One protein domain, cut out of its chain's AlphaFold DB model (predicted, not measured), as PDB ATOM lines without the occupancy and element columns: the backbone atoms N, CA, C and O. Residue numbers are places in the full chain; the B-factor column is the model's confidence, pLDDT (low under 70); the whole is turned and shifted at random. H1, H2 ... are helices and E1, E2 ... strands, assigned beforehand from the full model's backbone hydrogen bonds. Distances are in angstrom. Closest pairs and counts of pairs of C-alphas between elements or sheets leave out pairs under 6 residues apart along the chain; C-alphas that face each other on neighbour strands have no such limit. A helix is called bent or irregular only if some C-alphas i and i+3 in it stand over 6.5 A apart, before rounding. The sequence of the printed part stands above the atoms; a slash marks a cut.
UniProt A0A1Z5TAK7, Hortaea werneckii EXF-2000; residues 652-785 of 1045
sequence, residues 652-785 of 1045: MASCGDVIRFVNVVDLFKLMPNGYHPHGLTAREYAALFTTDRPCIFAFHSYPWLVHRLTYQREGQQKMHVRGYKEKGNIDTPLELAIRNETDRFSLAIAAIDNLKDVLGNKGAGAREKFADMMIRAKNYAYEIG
ATOM      1  N   MET A 652     -23.993  40.808 -30.800       87.38
ATOM      2  CA  MET A 652     -24.670  40.455 -29.560       87.38
ATOM      3  C   MET A 652     -25.474  41.668 -29.133       87.38
ATOM      4  O   MET A 652     -24.908  42.660 -28.667       87.38
ATOM      5  N   ALA A 653     -26.800  41.586 -29.204       78.44
ATOM      6  CA  ALA A 653     -27.582  42.402 -28.292       78.44
ATOM      7  C   ALA A 653     -27.415  41.774 -26.891       78.44
ATOM      8  O   ALA A 653     -28.229  40.930 -26.518       78.44
ATOM      9  N   SER A 654     -26.303  42.167 -26.223       62.94
ATOM     10  CA  SER A 654     -25.751  41.782 -24.894       62.94
ATOM     11  C   SER A 654     -24.340  41.090 -24.767       62.94
ATOM     12  O   SER A 654     -24.164  40.335 -23.816       62.94
ATOM     13  N   CYS A 655     -23.316  41.399 -25.606       31.66
ATOM     14  CA  CYS A 655     -21.861  40.972 -25.542       31.66
ATOM     15  C   CYS A 655     -21.529  39.464 -25.765       31.66
ATOM     16  O   CYS A 655     -22.394  38.648 -25.482       31.66
ATOM     17  N   GLY A 656     -20.372  38.944 -26.245       25.19
ATOM     18  CA  GLY A 656     -19.044  39.370 -26.802       25.19
ATOM     19  C   GLY A 656     -18.396  38.120 -27.500       25.19
ATOM     20  O   GLY A 656     -18.947  37.034 -27.319       25.19
ATOM     21  N   ASP A 657     -17.351  38.065 -28.356       33.19
ATOM     22  CA  ASP A 657     -16.254  38.937 -28.851       33.19
ATOM     23  C   ASP A 657     -16.011  38.846 -30.404       33.19
ATOM     24  O   ASP A 657     -16.611  38.020 -31.085       33.19
ATOM     25  N   VAL A 658     -15.153  39.715 -30.983       53.44
ATOM     26  CA  VAL A 658     -15.215  40.242 -32.391       53.44
ATOM     27  C   VAL A 658     -16.649  40.625 -32.765       53.44
ATOM     28  O   VAL A 658     -17.200  40.350 -33.835       53.44
ATOM     29  N   ILE A 659     -17.272  41.270 -31.789       58.41
ATOM     30  CA  ILE A 659     -18.702  41.451 -31.698       58.41
ATOM     31  C   ILE A 659     -19.015  42.934 -31.578       58.41
ATOM     32  O   ILE A 659     -18.247  43.749 -31.052       58.41
ATOM     33  N   ARG A 660     -20.175  43.284 -32.121       76.50
ATOM     34  CA  ARG A 660     -20.835  44.555 -31.855       76.50
ATOM     35  C   ARG A 660     -21.874  44.339 -30.768       76.50
ATOM     36  O   ARG A 660     -22.782  43.526 -30.945       76.50
ATOM     37  N   PHE A 661     -21.756  45.087 -29.682       88.38
ATOM     38  CA  PHE A 661     -22.776  45.165 -28.652       88.38
ATOM     39  C   PHE A 661     -23.860  46.164 -29.062       88.38
ATOM     40  O   PHE A 661     -23.533  47.285 -29.445       88.38
ATOM     41  N   VAL A 662     -25.140  45.805 -28.937       90.56
ATOM     42  CA  VAL A 662     -26.270  46.740 -29.104       90.56
ATOM     43  C   VAL A 662     -27.213  46.640 -27.904       90.56
ATOM     44  O   VAL A 662     -27.734  45.564 -27.633       90.56
ATOM     45  N   ASN A 663     -27.490  47.751 -27.213       94.81
ATOM     46  CA  ASN A 663     -28.599  47.821 -26.252       94.81
ATOM     47  C   ASN A 663     -29.815  48.515 -26.882       94.81
ATOM     48  O   ASN A 663     -29.678  49.505 -27.608       94.81
ATOM     49  N   VAL A 664     -31.002  47.994 -26.567       95.38
ATOM     50  CA  VAL A 664     -32.308  48.527 -26.961       95.38
ATOM     51  C   VAL A 664     -33.036  48.974 -25.695       95.38
ATOM     52  O   VAL A 664     -33.266  48.152 -24.814       95.38
ATOM     53  N   VAL A 665     -33.412  50.252 -25.620       96.31
ATOM     54  CA  VAL A 665     -34.263  50.795 -24.547       96.31
ATOM     55  C   VAL A 665     -35.698  50.914 -25.050       96.31
ATOM     56  O   VAL A 665     -36.605  50.355 -24.455       96.31
ATOM     57  N   ASP A 666     -35.908  51.609 -26.166       98.00
ATOM     58  CA  ASP A 666     -37.199  51.735 -26.849       98.00
ATOM     59  C   ASP A 666     -37.391  50.546 -27.795       98.00
ATOM     60  O   ASP A 666     -36.768  50.460 -28.859       98.00
ATOM     61  N   LEU A 667     -38.260  49.614 -27.402       97.19
ATOM     62  CA  LEU A 667     -38.478  48.362 -28.126       97.19
ATOM     63  C   LEU A 667     -39.017  48.593 -29.552       97.19
ATOM     64  O   LEU A 667     -38.717  47.824 -30.469       97.19
ATOM     65  N   PHE A 668     -39.756  49.683 -29.779       97.94
ATOM     66  CA  PHE A 668     -40.342  49.981 -31.085       97.94
ATOM     67  C   PHE A 668     -39.337  50.552 -32.096       97.94
ATOM     68  O   PHE A 668     -39.656  50.633 -33.284       97.94
ATOM     69  N   LYS A 669     -38.087  50.841 -31.695       97.38
ATOM     70  CA  LYS A 669     -36.975  51.126 -32.629       97.38
ATOM     71  C   LYS A 669     -36.757  49.996 -33.638       97.38
ATOM     72  O   LYS A 669     -36.361  50.251 -34.778       97.38
ATOM     73  N   LEU A 670     -37.042  48.755 -33.235       96.44
ATOM     74  CA  LEU A 670     -36.920  47.569 -34.080       96.44
ATOM     75  C   LEU A 670     -37.858  47.619 -35.299       96.44
ATOM     76  O   LEU A 670     -37.443  47.228 -36.392       96.44
ATOM     77  N   MET A 671     -39.064  48.181 -35.157       96.19
ATOM     78  CA  MET A 671     -40.027  48.314 -36.257       96.19
ATOM     79  C   MET A 671     -39.530  49.283 -37.339       96.19
ATOM     80  O   MET A 671     -38.862  50.266 -37.010       96.19
ATOM     81  N   PRO A 672     -39.840  49.066 -38.631       95.75
ATOM     82  CA  PRO A 672     -39.531  50.045 -39.669       95.75
ATOM     83  C   PRO A 672     -40.279  51.364 -39.426       95.75
ATOM     84  O   PRO A 672     -41.459  51.347 -39.087       95.75
ATOM     85  N   ASN A 673     -39.620  52.501 -39.672       92.94
ATOM     86  CA  ASN A 673     -40.167  53.859 -39.484       92.94
ATOM     87  C   ASN A 673     -41.597  54.050 -40.053       92.94
ATOM     88  O   ASN A 673     -42.464  54.610 -39.396       92.94
ATOM     89  N   GLY A 674     -41.891  53.484 -41.232       90.69
ATOM     90  CA  GLY A 674     -43.227  53.554 -41.850       90.69
ATOM     91  C   GLY A 674     -44.340  52.735 -41.170       90.69
ATOM     92  O   GLY A 674     -45.475  52.791 -41.633       90.69
ATOM     93  N   TYR A 675     -44.030  51.968 -40.120       93.62
ATOM     94  CA  TYR A 675     -44.985  51.191 -39.315       93.62
ATOM     95  C   TYR A 675     -45.088  51.680 -37.861       93.62
ATOM     96  O   TYR A 675     -46.053  51.334 -37.182       93.62
ATOM     97  N   HIS A 676     -44.109  52.444 -37.365       96.44
ATOM     98  CA  HIS A 676     -44.141  53.044 -36.030       96.44
ATOM     99  C   HIS A 676     -43.304  54.335 -36.000       96.44
ATOM    100  O   HIS A 676     -42.150  54.287 -36.430       96.44
ATOM    101  N   PRO A 677     -43.799  55.463 -35.447       96.12
ATOM    102  CA  PRO A 677     -43.144  56.775 -35.555       96.12
ATOM    103  C   PRO A 677     -41.767  56.854 -34.873       96.12
ATOM    104  O   PRO A 677     -40.946  57.698 -35.222       96.12
ATOM    105  N   HIS A 678     -41.479  55.967 -33.915       96.00
ATOM    106  CA  HIS A 678     -40.140  55.833 -33.320       96.00
ATOM    107  C   HIS A 678     -39.182  54.926 -34.119       96.00
ATOM    108  O   HIS A 678     -37.979  54.926 -33.838       96.00
ATOM    109  N   GLY A 679     -39.696  54.134 -35.064       96.94
ATOM    110  CA  GLY A 679     -38.992  53.042 -35.732       96.94
ATOM    111  C   GLY A 679     -37.815  53.494 -36.596       96.94
ATOM    112  O   GLY A 679     -37.868  54.527 -37.264       96.94
ATOM    113  N   LEU A 680     -36.737  52.708 -36.620       96.81
ATOM    114  CA  LEU A 680     -35.557  53.034 -37.428       96.81
ATOM    115  C   LEU A 680     -35.843  52.898 -38.931       96.81
ATOM    116  O   LEU A 680     -36.568  51.993 -39.362       96.81
ATOM    117  N   THR A 681     -35.202  53.719 -39.763       97.06
ATOM    118  CA  THR A 681     -35.124  53.468 -41.212       97.06
ATOM    119  C   THR A 681     -34.370  52.161 -41.504       97.06
ATOM    120  O   THR A 681     -33.752  51.561 -40.623       97.06
ATOM    121  N   ALA A 682     -34.407  51.686 -42.753       96.44
ATOM    122  CA  ALA A 682     -33.629  50.510 -43.157       96.44
ATOM    123  C   ALA A 682     -32.113  50.722 -42.965       96.44
ATOM    124  O   ALA A 682     -31.425  49.828 -42.479       96.44
ATOM    125  N   ARG A 683     -31.607  51.926 -43.273       96.44
ATOM    126  CA  ARG A 683     -30.178  52.261 -43.167       96.44
ATOM    127  C   ARG A 683     -29.690  52.307 -41.720       96.44
ATOM    128  O   ARG A 683     -28.613  51.799 -41.440       96.44
ATOM    129  N   GLU A 684     -30.461  52.905 -40.814       96.56
ATOM    130  CA  GLU A 684     -30.095  52.973 -39.390       96.56
ATOM    131  C   GLU A 684     -30.145  51.590 -38.736       96.56
ATOM    132  O   GLU A 684     -29.242  51.232 -37.987       96.56
ATOM    133  N   TYR A 685     -31.148  50.775 -39.076       96.31
ATOM    134  CA  TYR A 685     -31.227  49.395 -38.605       96.31
ATOM    135  C   TYR A 685     -30.026  48.564 -39.081       96.31
ATOM    136  O   TYR A 685     -29.375  47.921 -38.263       96.31
ATOM    137  N   ALA A 686     -29.679  48.630 -40.373       94.81
ATOM    138  CA  ALA A 686     -28.510  47.940 -40.922       94.81
ATOM    139  C   ALA A 686     -27.181  48.456 -40.334       94.81
ATOM    140  O   ALA A 686     -26.246  47.680 -40.140       94.81
ATOM    141  N   ALA A 687     -27.090  49.745 -39.986       93.06
ATOM    142  CA  ALA A 687     -25.917  50.297 -39.305       93.06
ATOM    143  C   ALA A 687     -25.705  49.698 -37.901       93.06
ATOM    144  O   ALA A 687     -24.563  49.590 -37.461       93.06
ATOM    145  N   LEU A 688     -26.775  49.261 -37.225       92.88
ATOM    146  CA  LEU A 688     -26.705  48.560 -35.940       92.88
ATOM    147  C   LEU A 688     -26.531  47.045 -36.134       92.88
ATOM    148  O   LEU A 688     -25.507  46.490 -35.741       92.88
ATOM    149  N   PHE A 689     -27.496  46.389 -36.784       93.88
ATOM    150  CA  PHE A 689     -27.649  44.929 -36.834       93.88
ATOM    151  C   PHE A 689     -27.044  44.249 -38.077       93.88
ATOM    152  O   PHE A 689     -27.149  43.032 -38.204       93.88
ATOM    153  N   THR A 690     -26.398  44.992 -38.986       92.31
ATOM    154  CA  THR A 690     -25.978  44.522 -40.330       92.31
ATOM    155  C   THR A 690     -27.159  43.985 -41.156       92.31
ATOM    156  O   THR A 690     -28.312  44.318 -40.872       92.31
ATOM    157  N   THR A 691     -26.893  43.210 -42.211       93.75
ATOM    158  CA  THR A 691     -27.926  42.560 -43.040       93.75
ATOM    159  C   THR A 691     -27.672  41.066 -43.285       93.75
ATOM    160  O   THR A 691     -28.587  40.342 -43.691       93.75
ATOM    161  N   ASP A 692     -26.461  40.576 -42.997       92.00
ATOM    162  CA  ASP A 692     -25.996  39.218 -43.287       92.00
ATOM    163  C   ASP A 692     -25.345  38.495 -42.090       92.00
ATOM    164  O   ASP A 692     -25.281  37.261 -42.112       92.00
ATOM    165  N   ARG A 693     -24.892  39.192 -41.039       93.00
ATOM    166  CA  ARG A 693     -24.230  38.582 -39.870       93.00
ATOM    167  C   ARG A 693     -25.234  37.993 -38.875       93.00
ATOM    168  O   ARG A 693     -26.343  38.512 -38.765       93.00
ATOM    169  N   PRO A 694     -24.884  36.916 -38.141       94.50
ATOM    170  CA  PRO A 694     -25.696  36.438 -37.026       94.50
ATOM    171  C   PRO A 694     -25.879  37.529 -35.965       94.50
ATOM    172  O   PRO A 694     -24.969  38.309 -35.698       94.50
ATOM    173  N   CYS A 695     -27.045  37.547 -35.333       94.94
ATOM    174  CA  CYS A 695     -27.365  38.422 -34.216       94.94
ATOM    175  C   CYS A 695     -27.986  37.589 -33.091       94.94
ATOM    176  O   CYS A 695     -29.160  37.226 -33.184       94.94
ATOM    177  N   ILE A 696     -27.243  37.282 -32.024       95.94
ATOM    178  CA  ILE A 696     -27.873  36.726 -30.815       95.94
ATOM    179  C   ILE A 696     -28.489  37.898 -30.054       95.94
ATOM    180  O   ILE A 696     -27.858  38.944 -29.889       95.94
ATOM    181  N   PHE A 697     -29.737  37.740 -29.629       95.56
ATOM    182  CA  PHE A 697     -30.493  38.813 -28.995       95.56
ATOM    183  C   PHE A 697     -31.067  38.306 -27.678       95.56
ATOM    184  O   PHE A 697     -31.995  37.500 -27.699       95.56
ATOM    185  N   ALA A 698     -30.531  38.757 -26.543       94.94
ATOM    186  CA  ALA A 698     -31.172  38.532 -25.254       94.94
ATOM    187  C   ALA A 698     -32.326  39.532 -25.087       94.94
ATOM    188  O   ALA A 698     -32.149  40.740 -25.246       94.94
ATOM    189  N   PHE A 699     -33.521  39.026 -24.802       95.69
ATOM    190  CA  PHE A 699     -34.735  39.808 -24.624       95.69
ATOM    191  C   PHE A 699     -35.394  39.485 -23.286       95.69
ATOM    192  O   PHE A 699     -35.326  38.361 -22.796       95.69
ATOM    193  N   HIS A 700     -36.044  40.489 -22.708       95.88
ATOM    194  CA  HIS A 700     -36.699  40.387 -21.410       95.88
ATOM    195  C   HIS A 700     -37.924  39.462 -21.422       95.88
ATOM    196  O   HIS A 700     -38.071  38.614 -20.548       95.88
ATOM    197  N   SER A 701     -38.790  39.629 -22.424       96.50
ATOM    198  CA  SER A 701     -40.071  38.925 -22.551       96.50
ATOM    199  C   SER A 701     -39.976  37.782 -23.584       96.50
ATOM    200  O   SER A 701     -38.886  37.271 -23.866       96.50
ATOM    201  N   TYR A 702     -41.101  37.335 -24.141       97.31
ATOM    202  CA  TYR A 702     -41.156  36.224 -25.087       97.31
ATOM    203  C   TYR A 702     -40.392  36.536 -26.394       97.31
ATOM    204  O   TYR A 702     -40.655  37.557 -27.040       97.31
ATOM    205  N   PRO A 703     -39.493  35.645 -26.868       95.62
ATOM    206  CA  PRO A 703     -38.694  35.848 -28.086       95.62
ATOM    207  C   PRO A 703     -39.486  36.208 -29.353       95.62
ATOM    208  O   PRO A 703     -38.975  36.880 -30.252       95.62
ATOM    209  N   TRP A 704     -40.738  35.756 -29.433       96.19
ATOM    210  CA  TRP A 704     -41.617  35.937 -30.587       96.19
ATOM    211  C   TRP A 704     -41.936  37.408 -30.877       96.19
ATOM    212  O   TRP A 704     -42.072  37.772 -32.048       96.19
ATOM    213  N   LEU A 705     -41.983  38.262 -29.848       96.62
ATOM    214  CA  LEU A 705     -42.248  39.690 -30.010       96.62
ATOM    215  C   LEU A 705     -41.133  40.383 -30.803       96.62
ATOM    216  O   LEU A 705     -41.418  41.123 -31.742       96.62
ATOM    217  N   VAL A 706     -39.864  40.085 -30.515       96.38
ATOM    218  CA  VAL A 706     -38.725  40.641 -31.271       96.38
ATOM    219  C   VAL A 706     -38.791  40.214 -32.739       96.38
ATOM    220  O   VAL A 706     -38.689  41.067 -33.617       96.38
ATOM    221  N   HIS A 707     -39.051  38.931 -33.022       96.88
ATOM    222  CA  HIS A 707     -39.214  38.428 -34.394       96.88
ATOM    223  C   HIS A 707     -40.401  39.062 -35.142       96.88
ATOM    224  O   HIS A 707     -40.327  39.282 -36.350       96.88
ATOM    225  N   ARG A 708     -41.493  39.382 -34.438       96.19
ATOM    226  CA  ARG A 708     -42.636  40.124 -34.986       96.19
ATOM    227  C   ARG A 708     -42.265  41.574 -35.312       96.19
ATOM    228  O   ARG A 708     -42.624  42.063 -36.380       96.19
ATOM    229  N   LEU A 709     -41.566  42.262 -34.410       96.25
ATOM    230  CA  LEU A 709     -41.188  43.672 -34.571       96.25
ATOM    231  C   LEU A 709     -40.098  43.873 -35.637       96.25
ATOM    232  O   LEU A 709     -40.063  44.923 -36.275       96.25
ATOM    233  N   THR A 710     -39.243  42.872 -35.872       96.06
ATOM    234  CA  THR A 710     -38.236  42.876 -36.950       96.06
ATOM    235  C   THR A 710     -38.724  42.237 -38.253       96.06
ATOM    236  O   THR A 710     -37.937  42.073 -39.188       96.06
ATOM    237  N   TYR A 711     -40.020  41.932 -38.380       93.75
ATOM    238  CA  TYR A 711     -40.576  41.393 -39.620       93.75
ATOM    239  C   TYR A 711     -40.302  42.323 -40.819       93.75
ATOM    240  O   TYR A 711     -40.488  43.537 -40.753       93.75
ATOM    241  N   GLN A 712     -39.835  41.732 -41.923       89.50
ATOM    242  CA  GLN A 712     -39.351  42.417 -43.140       89.50
ATOM    243  C   GLN A 712     -38.098  43.295 -42.965       89.50
ATOM    244  O   GLN A 712     -37.689  43.962 -43.919       89.50
ATOM    245  N   ARG A 713     -37.411  43.252 -41.817       94.56
ATOM    246  CA  ARG A 713     -36.039  43.767 -41.735       94.56
ATOM    247  C   ARG A 713     -35.092  42.881 -42.538       94.56
ATOM    248  O   ARG A 713     -35.156  41.650 -42.477       94.56
ATOM    249  N   GLU A 714     -34.180  43.512 -43.268       94.12
ATOM    250  CA  GLU A 714     -33.029  42.815 -43.834       94.12
ATOM    251  C   GLU A 714     -32.188  42.245 -42.678       94.12
ATOM    252  O   GLU A 714     -32.043  42.888 -41.639       94.12
ATOM    253  N   GLY A 715     -31.722  41.003 -42.804       91.44
ATOM    254  CA  GLY A 715     -31.036  40.298 -41.716       91.44
ATOM    255  C   GLY A 715     -31.934  39.655 -40.646       91.44
ATOM    256  O   GLY A 715     -31.403  38.932 -39.809       91.44
ATOM    257  N   GLN A 716     -33.270  39.808 -40.666       93.62
ATOM    258  CA  GLN A 716     -34.161  39.186 -39.654       93.62
ATOM    259  C   GLN A 716     -33.945  37.662 -39.508       93.62
ATOM    260  O   GLN A 716     -33.998  37.117 -38.410       93.62
ATOM    261  N   GLN A 717     -33.630  36.973 -40.611       93.88
ATOM    262  CA  GLN A 717     -33.361  35.530 -40.675       93.88
ATOM    263  C   GLN A 717     -32.022  35.108 -40.039       93.88
ATOM    264  O   GLN A 717     -31.696  33.923 -40.017       93.88
ATOM    265  N   LYS A 718     -31.232  36.079 -39.576       94.06
ATOM    266  CA  LYS A 718     -29.989  35.910 -38.820       94.06
ATOM    267  C   LYS A 718     -30.142  36.316 -37.347       94.06
ATOM    268  O   LYS A 718     -29.166  36.246 -36.607       94.06
ATOM    269  N   MET A 719     -31.331  36.736 -36.907       94.00
ATOM    270  CA  MET A 719     -31.604  36.980 -35.490       94.00
ATOM    271  C   MET A 719     -31.952  35.678 -34.766       94.00
ATOM    272  O   MET A 719     -32.821  34.922 -35.195       94.00
ATOM    273  N   HIS A 720     -31.292  35.449 -33.635       96.12
ATOM    274  CA  HIS A 720     -31.464  34.290 -32.767       96.12
ATOM    275  C   HIS A 720     -31.851  34.795 -31.376       96.12
ATOM    276  O   HIS A 720     -30.994  35.076 -30.535       96.12
ATOM    277  N   VAL A 721     -33.154  34.985 -31.164       95.88
ATOM    278  CA  VAL A 721     -33.671  35.618 -29.949       95.88
ATOM    279  C   VAL A 721     -33.754  34.599 -28.807       95.88
ATOM    280  O   VAL A 721     -34.319  33.513 -28.952       95.88
ATOM    281  N   ARG A 722     -33.195  34.963 -27.654       95.75
ATOM    282  CA  ARG A 722     -33.368  34.297 -26.358       95.75
ATOM    283  C   ARG A 722     -34.198  35.213 -25.462       95.75
ATOM    284  O   ARG A 722     -34.119  36.427 -25.586       95.75
ATOM    285  N   GLY A 723     -35.003  34.635 -24.587       94.62
ATOM    286  CA  GLY A 723     -35.951  35.349 -23.734       94.62
ATOM    287  C   GLY A 723     -36.744  34.347 -22.909       94.62
ATOM    288  O   GLY A 723     -36.363  33.175 -22.862       94.62
ATOM    289  N   TYR A 724     -37.834  34.779 -22.284       95.69
ATOM    290  CA  TYR A 724     -38.655  33.896 -21.453       95.69
ATOM    291  C   TYR A 724     -39.433  32.850 -22.284       95.69
ATOM    292  O   TYR A 724     -39.822  33.111 -23.428       95.69
ATOM    293  N   LYS A 725     -39.599  31.632 -21.746       96.69
ATOM    294  CA  LYS A 725     -40.087  30.441 -22.478       96.69
ATOM    295  C   LYS A 725     -41.003  29.519 -21.657       96.69
ATOM    296  O   LYS A 725     -40.931  28.305 -21.851       96.69
ATOM    297  N   GLU A 726     -41.830  30.043 -20.755       96.50
ATOM    298  CA  GLU A 726     -42.694  29.211 -19.889       96.50
ATOM    299  C   GLU A 726     -41.899  28.190 -19.063       96.50
ATOM    300  O   GLU A 726     -42.197  26.994 -19.017       96.50
ATOM    301  N   LYS A 727     -40.819  28.665 -18.435       94.19
ATOM    302  CA  LYS A 727     -39.947  27.846 -17.595       94.19
ATOM    303  C   LYS A 727     -39.482  28.629 -16.380       94.19
ATOM    304  O   LYS A 727     -38.641  29.516 -16.504       94.19
ATOM    305  N   GLY A 728     -39.923  28.194 -15.215       91.25
ATOM    306  CA  GLY A 728     -39.346  28.610 -13.951       91.25
ATOM    307  C   GLY A 728     -40.058  27.970 -12.768       91.25
ATOM    308  O   GLY A 728     -40.962  27.147 -12.945       91.25
ATOM    309  N   ASN A 729     -39.596  28.293 -11.572       88.31
ATOM    310  CA  ASN A 729     -40.230  28.024 -10.289       88.31
ATOM    311  C   ASN A 729     -39.628  28.994  -9.250       88.31
ATOM    312  O   ASN A 729     -39.096  30.044  -9.618       88.31
ATOM    313  N   ILE A 730     -39.682  28.644  -7.963       85.62
ATOM    314  CA  ILE A 730     -38.659  29.067  -6.998       85.62
ATOM    315  C   ILE A 730     -37.336  28.407  -7.431       85.62
ATOM    316  O   ILE A 730     -37.051  27.270  -7.063       85.62
ATOM    317  N   ASP A 731     -36.588  29.117  -8.275       87.38
ATOM    318  CA  ASP A 731     -35.268  28.759  -8.803       87.38
ATOM    319  C   ASP A 731     -34.239  29.800  -8.299       87.38
ATOM    320  O   ASP A 731     -34.617  30.916  -7.925       87.38
ATOM    321  N   THR A 732     -32.930  29.524  -8.366       87.25
ATOM    322  CA  THR A 732     -31.943  30.626  -8.238       87.25
ATOM    323  C   THR A 732     -31.960  31.508  -9.502       87.25
ATOM    324  O   THR A 732     -32.233  30.992 -10.590       87.25
ATOM    325  N   PRO A 733     -31.611  32.813  -9.447       86.81
ATOM    326  CA  PRO A 733     -31.677  33.686 -10.630       86.81
ATOM    327  C   PRO A 733     -30.836  33.205 -11.828       86.81
ATOM    328  O   PRO A 733     -31.230  33.386 -12.981       86.81
ATOM    329  N   LEU A 734     -29.693  32.555 -11.571       89.56
ATOM    330  CA  LEU A 734     -28.867  31.948 -12.619       89.56
ATOM    331  C   LEU A 734     -29.500  30.663 -13.173       89.56
ATOM    332  O   LEU A 734     -29.459  30.436 -14.381       89.56
ATOM    333  N   GLU A 735     -30.122  29.840 -12.326       92.06
ATOM    334  CA  GLU A 735     -30.839  28.643 -12.770       92.06
ATOM    335  C   GLU A 735     -32.056  29.003 -13.638       92.06
ATOM    336  O   GLU A 735     -32.228  28.427 -14.713       92.06
ATOM    337  N   LEU A 736     -32.847  30.008 -13.244       92.88
ATOM    338  CA  LEU A 736     -33.978  30.524 -14.022       92.88
ATOM    339  C   LEU A 736     -33.549  30.972 -15.429       92.88
ATOM    340  O   LEU A 736     -34.182  30.619 -16.430       92.88
ATOM    341  N   ALA A 737     -32.424  31.685 -15.526       92.69
ATOM    342  CA  ALA A 737     -31.841  32.073 -16.807       92.69
ATOM    343  C   ALA A 737     -31.341  30.854 -17.617       92.69
ATOM    344  O   ALA A 737     -31.592  30.769 -18.822       92.69
ATOM    345  N   ILE A 738     -30.714  29.864 -16.966       94.62
ATOM    346  CA  ILE A 738     -30.273  28.606 -17.600       94.62
ATOM    347  C   ILE A 738     -31.459  27.811 -18.158       94.62
ATOM    348  O   ILE A 738     -31.391  27.291 -19.274       94.62
ATOM    349  N   ARG A 739     -32.577  27.735 -17.426       94.94
ATOM    350  CA  ARG A 739     -33.800  27.039 -17.863       94.94
ATOM    351  C   ARG A 739     -34.341  27.655 -19.156       94.94
ATOM    352  O   ARG A 739     -34.712  26.917 -20.073       94.94
ATOM    353  N   ASN A 740     -34.323  28.984 -19.262       95.50
ATOM    354  CA  ASN A 740     -34.791  29.745 -20.427       95.50
ATOM    355  C   ASN A 740     -33.755  29.883 -21.564       95.50
ATOM    356  O   ASN A 740     -34.107  30.300 -22.671       95.50
ATOM    357  N   GLU A 741     -32.505  29.464 -21.350       96.62
ATOM    358  CA  GLU A 741     -31.356  29.699 -22.241       96.62
ATOM    359  C   GLU A 741     -31.057  31.201 -22.460       96.62
ATOM    360  O   GLU A 741     -30.648  31.610 -23.552       96.62
ATOM    361  N   THR A 742     -31.302  32.026 -21.438       93.94
ATOM    362  CA  THR A 742     -30.978  33.466 -21.384       93.94
ATOM    363  C   THR A 742     -29.730  33.770 -20.558       93.94
ATOM    364  O   THR A 742     -29.284  34.914 -20.522       93.94
ATOM    365  N   ASP A 743     -29.139  32.768 -19.907       93.31
ATOM    366  CA  ASP A 743     -27.908  32.929 -19.141       93.31
ATOM    367  C   ASP A 743     -26.671  33.149 -20.033       93.31
ATOM    368  O   ASP A 743     -26.642  32.814 -21.221       93.31
ATOM    369  N   ARG A 744     -25.600  33.668 -19.421       90.69
ATOM    370  CA  ARG A 744     -24.335  33.989 -20.097       90.69
ATOM    371  C   ARG A 744     -23.680  32.796 -20.812       90.69
ATOM    372  O   ARG A 744     -23.050  32.996 -21.848       90.69
ATOM    373  N   PHE A 745     -23.834  31.571 -20.310       94.19
ATOM    374  CA  PHE A 745     -23.271  30.365 -20.919       94.19
ATOM    375  C   PHE A 745     -24.114  29.919 -22.122       94.19
ATOM    376  O   PHE A 745     -23.554  29.669 -23.190       94.19
ATOM    377  N   SER A 746     -25.449  29.912 -22.011       95.56
ATOM    378  CA  SER A 746     -26.343  29.659 -23.157       95.56
ATOM    379  C   SER A 746     -26.172  30.682 -24.280       95.56
ATOM    380  O   SER A 746     -26.205  30.315 -25.457       95.56
ATOM    381  N   LEU A 747     -25.975  31.959 -23.937       94.31
ATOM    382  CA  LEU A 747     -25.712  33.027 -24.903       94.31
ATOM    383  C   LEU A 747     -24.356  32.836 -25.601       94.31
ATOM    384  O   LEU A 747     -24.297  32.917 -26.828       94.31
ATOM    385  N   ALA A 748     -23.296  32.492 -24.861       93.12
ATOM    386  CA  ALA A 748     -21.982  32.193 -25.436       93.12
ATOM    387  C   ALA A 748     -22.002  30.942 -26.338       93.12
ATOM    388  O   ALA A 748     -21.459  30.966 -27.444       93.12
ATOM    389  N   ILE A 749     -22.691  29.870 -25.926       95.31
ATOM    390  CA  ILE A 749     -22.916  28.677 -26.762       95.31
ATOM    391  C   ILE A 749     -23.693  29.050 -28.033       95.31
ATOM    392  O   ILE A 749     -23.318  28.628 -29.125       95.31
ATOM    393  N   ALA A 750     -24.733  29.884 -27.924       94.75
ATOM    394  CA  ALA A 750     -25.501  30.345 -29.079       94.75
ATOM    395  C   ALA A 750     -24.660  31.189 -30.054       94.75
ATOM    396  O   ALA A 750     -24.853  31.072 -31.265       94.75
ATOM    397  N   ALA A 751     -23.722  32.002 -29.559       92.50
ATOM    398  CA  ALA A 751     -22.778  32.737 -30.397       92.50
ATOM    399  C   ALA A 751     -21.816  31.783 -31.130       92.50
ATOM    400  O   ALA A 751     -21.696  31.857 -32.353       92.50
ATOM    401  N   ILE A 752     -21.203  30.829 -30.414       93.19
ATOM    402  CA  ILE A 752     -20.295  29.821 -30.991       93.19
ATOM    403  C   ILE A 752     -20.999  28.989 -32.075       93.19
ATOM    404  O   ILE A 752     -20.465  28.846 -33.177       93.19
ATOM    405  N   ASP A 753     -22.205  28.487 -31.796       94.12
ATOM    406  CA  ASP A 753     -22.957  27.618 -32.713       94.12
ATOM    407  C   ASP A 753     -23.393  28.342 -34.003       94.12
ATOM    408  O   ASP A 753     -23.537  27.708 -35.051       94.12
ATOM    409  N   ASN A 754     -23.552  29.672 -33.968       93.44
ATOM    410  CA  ASN A 754     -23.863  30.478 -35.156       93.44
ATOM    411  C   ASN A 754     -22.618  31.041 -35.870       93.44
ATOM    412  O   ASN A 754     -22.691  31.334 -37.063       93.44
ATOM    413  N   LEU A 755     -21.453  31.081 -35.212       90.75
ATOM    414  CA  LEU A 755     -20.139  31.384 -35.808       90.75
ATOM    415  C   LEU A 755     -19.509  30.183 -36.546       90.75
ATOM    416  O   LEU A 755     -18.290  30.110 -36.728       90.75
ATOM    417  N   LYS A 756     -20.329  29.235 -37.018       83.75
ATOM    418  CA  LYS A 756     -19.907  27.999 -37.707       83.75
ATOM    419  C   LYS A 756     -18.940  28.230 -38.884       83.75
ATOM    420  O   LYS A 756     -18.090  27.382 -39.137       83.75
ATOM    421  N   ASP A 757     -19.074  29.359 -39.582       84.88
ATOM    422  CA  ASP A 757     -18.312  29.689 -40.792       84.88
ATOM    423  C   ASP A 757     -16.936  30.322 -40.459       84.88
ATOM    424  O   ASP A 757     -16.065  30.398 -41.324       84.88
ATOM    425  N   VAL A 758     -16.716  30.713 -39.193       86.62
ATOM    426  CA  VAL A 758     -15.470  31.307 -38.661       86.62
ATOM    427  C   VAL A 758     -14.741  30.323 -37.732       86.62
ATOM    428  O   VAL A 758     -13.561  30.000 -37.922       86.62
ATOM    429  N   LEU A 759     -15.458  29.808 -36.729       87.69
ATOM    430  CA  LEU A 759     -14.946  28.871 -35.729       87.69
ATOM    431  C   LEU A 759     -15.063  27.419 -36.203       87.69
ATOM    432  O   LEU A 759     -14.103  26.648 -36.109       87.69
ATOM    433  N   GLY A 760     -16.243  27.029 -36.693       85.50
ATOM    434  CA  GLY A 760     -16.590  25.630 -36.936       85.50
ATOM    435  C   GLY A 760     -16.270  24.756 -35.716       85.50
ATOM    436  O   GLY A 760     -16.476  25.154 -34.571       85.50
ATOM    437  N   ASN A 761     -15.665  23.587 -35.944       89.62
ATOM    438  CA  ASN A 761     -15.299  22.667 -34.859       89.62
ATOM    439  C   ASN A 761     -14.206  23.204 -33.902       89.62
ATOM    440  O   ASN A 761     -13.964  22.592 -32.867       89.62
ATOM    441  N   LYS A 762     -13.546  24.339 -34.196       92.00
ATOM    442  CA  LYS A 762     -12.565  24.948 -33.271       92.00
ATOM    443  C   LYS A 762     -13.226  25.454 -31.984       92.00
ATOM    444  O   LYS A 762     -12.580  25.476 -30.944       92.00
ATOM    445  N   GLY A 763     -14.506  25.837 -32.047       90.94
ATOM    446  CA  GLY A 763     -15.263  26.316 -30.886       90.94
ATOM    447  C   GLY A 763     -15.631  25.226 -29.872       90.94
ATOM    448  O   GLY A 763     -16.029  25.556 -28.758       90.94
ATOM    449  N   ALA A 764     -15.483  23.941 -30.223       92.69
ATOM    450  CA  ALA A 764     -16.006  22.818 -29.441       92.69
ATOM    451  C   ALA A 764     -15.505  22.785 -27.983       92.69
ATOM    452  O   ALA A 764     -16.307  22.593 -27.078       92.69
ATOM    453  N   GLY A 765     -14.216  23.043 -27.732       93.81
ATOM    454  CA  GLY A 765     -13.667  23.033 -26.367       93.81
ATOM    455  C   GLY A 765     -14.197  24.164 -25.474       93.81
ATOM    456  O   GLY A 765     -14.438  23.953 -24.288       93.81
ATOM    457  N   ALA A 766     -14.434  25.353 -26.039       91.44
ATOM    458  CA  ALA A 766     -15.053  26.463 -25.310       91.44
ATOM    459  C   ALA A 766     -16.547  26.197 -25.059       91.44
ATOM    460  O   ALA A 766     -17.048  26.434 -23.963       91.44
ATOM    461  N   ARG A 767     -17.237  25.645 -26.064       93.88
ATOM    462  CA  ARG A 767     -18.644  25.241 -25.991       93.88
ATOM    463  C   ARG A 767     -18.892  24.206 -24.891       93.88
ATOM    464  O   ARG A 767     -19.829  24.373 -24.115       93.88
ATOM    465  N   GLU A 768     -18.050  23.178 -24.808       96.50
ATOM    466  CA  GLU A 768     -18.169  22.128 -23.790       96.50
ATOM    467  C   GLU A 768     -17.894  22.684 -22.387       96.50
ATOM    468  O   GLU A 768     -18.702  22.483 -21.485       96.50
ATOM    469  N   LYS A 769     -16.852  23.519 -22.225       93.50
ATOM    470  CA  LYS A 769     -16.583  24.220 -20.956       93.50
ATOM    471  C   LYS A 769     -17.797  25.022 -20.466       93.50
ATOM    472  O   LYS A 769     -18.077  25.022 -19.269       93.50
ATOM    473  N   PHE A 770     -18.523  25.696 -21.360       94.06
ATOM    474  CA  PHE A 770     -19.750  26.408 -20.991       94.06
ATOM    475  C   PHE A 770     -20.896  25.457 -20.611       94.06
ATOM    476  O   PHE A 770     -21.603  25.736 -19.644       94.06
ATOM    477  N   ALA A 771     -21.050  24.316 -21.289       94.88
ATOM    478  CA  ALA A 771     -22.031  23.297 -20.909       94.88
ATOM    479  C   ALA A 771     -21.732  22.699 -19.518       94.88
ATOM    480  O   ALA A 771     -22.641  22.585 -18.692       94.88
ATOM    481  N   ASP A 772     -20.462  22.416 -19.214       92.75
ATOM    482  CA  ASP A 772     -20.014  21.962 -17.891       92.75
ATOM    483  C   ASP A 772     -20.295  23.002 -16.795       92.75
ATOM    484  O   ASP A 772     -20.733  22.650 -15.699       92.75
ATOM    485  N   MET A 773     -20.074  24.293 -17.080       90.50
ATOM    486  CA  MET A 773     -20.391  25.386 -16.148       90.50
ATOM    487  C   MET A 773     -21.897  25.480 -15.873       90.50
ATOM    488  O   MET A 773     -22.290  25.626 -14.718       90.50
ATOM    489  N   MET A 774     -22.752  25.307 -16.890       92.69
ATOM    490  CA  MET A 774     -24.206  25.227 -16.686       92.69
ATOM    491  C   MET A 774     -24.604  24.026 -15.821       92.69
ATOM    492  O   MET A 774     -25.551  24.125 -15.045       92.69
ATOM    493  N   ILE A 775     -23.931  22.878 -15.968       91.88
ATOM    494  CA  ILE A 775     -24.200  21.679 -15.160       91.88
ATOM    495  C   ILE A 775     -23.800  21.923 -13.700       91.88
ATOM    496  O   ILE A 775     -24.644  21.739 -12.826       91.88
ATOM    497  N   ARG A 776     -22.579  22.412 -13.437       88.12
ATOM    498  CA  ARG A 776     -22.126  22.736 -12.071       88.12
ATOM    499  C   ARG A 776     -23.033  23.757 -11.387       88.12
ATOM    500  O   ARG A 776     -23.508  23.478 -10.293       88.12
ATOM    501  N   ALA A 777     -23.365  24.863 -12.057       85.88
ATOM    502  CA  ALA A 777     -24.218  25.908 -11.487       85.88
ATOM    503  C   ALA A 777     -25.619  25.399 -11.084       85.88
ATOM    504  O   ALA A 777     -26.147  25.817 -10.057       85.88
ATOM    505  N   LYS A 778     -26.213  24.476 -11.858       89.31
ATOM    506  CA  LYS A 778     -27.494  23.836 -11.501       89.31
ATOM    507  C   LYS A 778     -27.356  22.858 -10.337       89.31
ATOM    508  O   LYS A 778     -28.189  22.883  -9.442       89.31
ATOM    509  N   ASN A 779     -26.330  22.004 -10.349       87.69
ATOM    510  CA  ASN A 779     -26.113  21.044  -9.265       87.69
ATOM    511  C   ASN A 779     -25.884  21.782  -7.938       87.69
ATOM    512  O   ASN A 779     -26.561  21.487  -6.962       87.69
ATOM    513  N   TYR A 780     -25.038  22.817  -7.939       81.19
ATOM    514  CA  TYR A 780     -24.789  23.667  -6.773       81.19
ATOM    515  C   TYR A 780     -26.074  24.347  -6.268       81.19
ATOM    516  O   TYR A 780     -26.369  24.303  -5.076       81.19
ATOM    517  N   ALA A 781     -26.901  24.893  -7.170       83.25
ATOM    518  CA  ALA A 781     -28.199  25.464  -6.807       83.25
ATOM    519  C   ALA A 781     -29.156  24.434  -6.173       83.25
ATOM    520  O   ALA A 781     -29.867  24.771  -5.229       83.25
ATOM    521  N   TYR A 782     -29.158  23.182  -6.643       85.38
ATOM    522  CA  TYR A 782     -29.979  22.104  -6.077       85.38
ATOM    523  C   TYR A 782     -29.432  21.522  -4.761       85.38
ATOM    524  O   TYR A 782     -30.214  21.038  -3.947       85.38
ATOM    525  N   GLU A 783     -28.112  21.533  -4.562       78.56
ATOM    526  CA  GLU A 783     -27.442  20.947  -3.392       78.56
ATOM    527  C   GLU A 783     -27.314  21.943  -2.227       78.56
ATOM    528  O   GLU A 783     -27.474  21.552  -1.071       78.56
ATOM    529  N   ILE A 784     -27.065  23.225  -2.525       77.06
ATOM    530  CA  ILE A 784     -26.756  24.279  -1.541       77.06
ATOM    531  C   ILE A 784     -27.887  25.321  -1.418       77.06
ATOM    532  O   ILE A 784     -28.004  25.993  -0.395       77.06
ATOM    533  N   GLY A 785     -28.749  25.462  -2.432       72.88
ATOM    534  CA  GLY A 785     -29.843  26.446  -2.441       72.88
ATOM    535  C   GLY A 785     -29.419  27.886  -2.766       72.88
ATOM    536  O   GLY A 785     -30.235  28.802  -2.680       72.88
TER     537      GLY A 785
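This is residues 652 to 785 of the 1045 residues of a protein of Hortaea werneckii EXF-2000 (UniProt A0A1Z5TAK7). A small parallel sheet, E2 and E3, is the middle of a flat domain; H5 packs on it, and the long H6 folds back along H5 as a helical hairpin that makes one end. H3 packs on E3, E1 runs near E2, and H1 and H2 lie toward the other end. The printed part has 134 residues, with six named helices and three named strands in the order E1 H1 H2 E2 H3 E3 H4 H5 H6, and is mostly helix. It is compact, with a radius of gyration of the C-alphas of 16.4 A, and spans 53 by 36 by 18 A.

E1, residues 659 to 664, is 16.1 A long and begins at C-alpha 659 (-18.702, 41.451, -31.698). H1 is residues 667 to 670, H2 682 to 689, E2 695 to 698, H3 703 to 709, E3 719 to 722 and H4 733 to 740. H5, residues 744 to 754, is 15.5 A long; H6, residues 760 to 784, is 36.9 A long and ends at C-alpha 784 (-26.756, 24.279, -1.541). H6 is irregular, with C-alphas 762 and 765 7.2 A apart, and has a kink of 31 degrees near residue 767.

E2 and E3 are parallel, with N 720 and O 695 2.8 A apart, within hydrogen-bond range; E2, H3, E3 form a strand-helix-strand unit, parallel neighbour strands with a helix between, its crossover right-handed. The closest C-alphas of E2 and H5, Ile 696 and Ala 751, are 6.5 A apart; those of H3 and E3, Pro 703 and Val 721, 5.4 A. The hairpin H5 and H6 touch at Phe 745 and Phe 770, their closest C-alphas, 5.3 A apart, at a shallow tilt of 22 degrees, opposite ways. H6 touches H4 with residues 774 to 781 alone, the closest C-alphas being Glu 735 and Lys 778, 6.0 A. H1 and H3 only just touch, with 3 pairs of C-alphas within 8 A, the closest Leu 670 and Leu 709, 5.8 A. H2 and H6 are apart. Every O i to N i+4 pair is within hydrogen-bond range in H2, H3, H4 and H5, and 18 of 21 in H6; H1 is too short for such a pair.

The C-alphas farthest apart, Gly 674 and Glu 783, are 52.8 A from each other. The printed part has no cut, and the link from H1 to H2 is long. Residues 654 to 659 have pLDDT under 70.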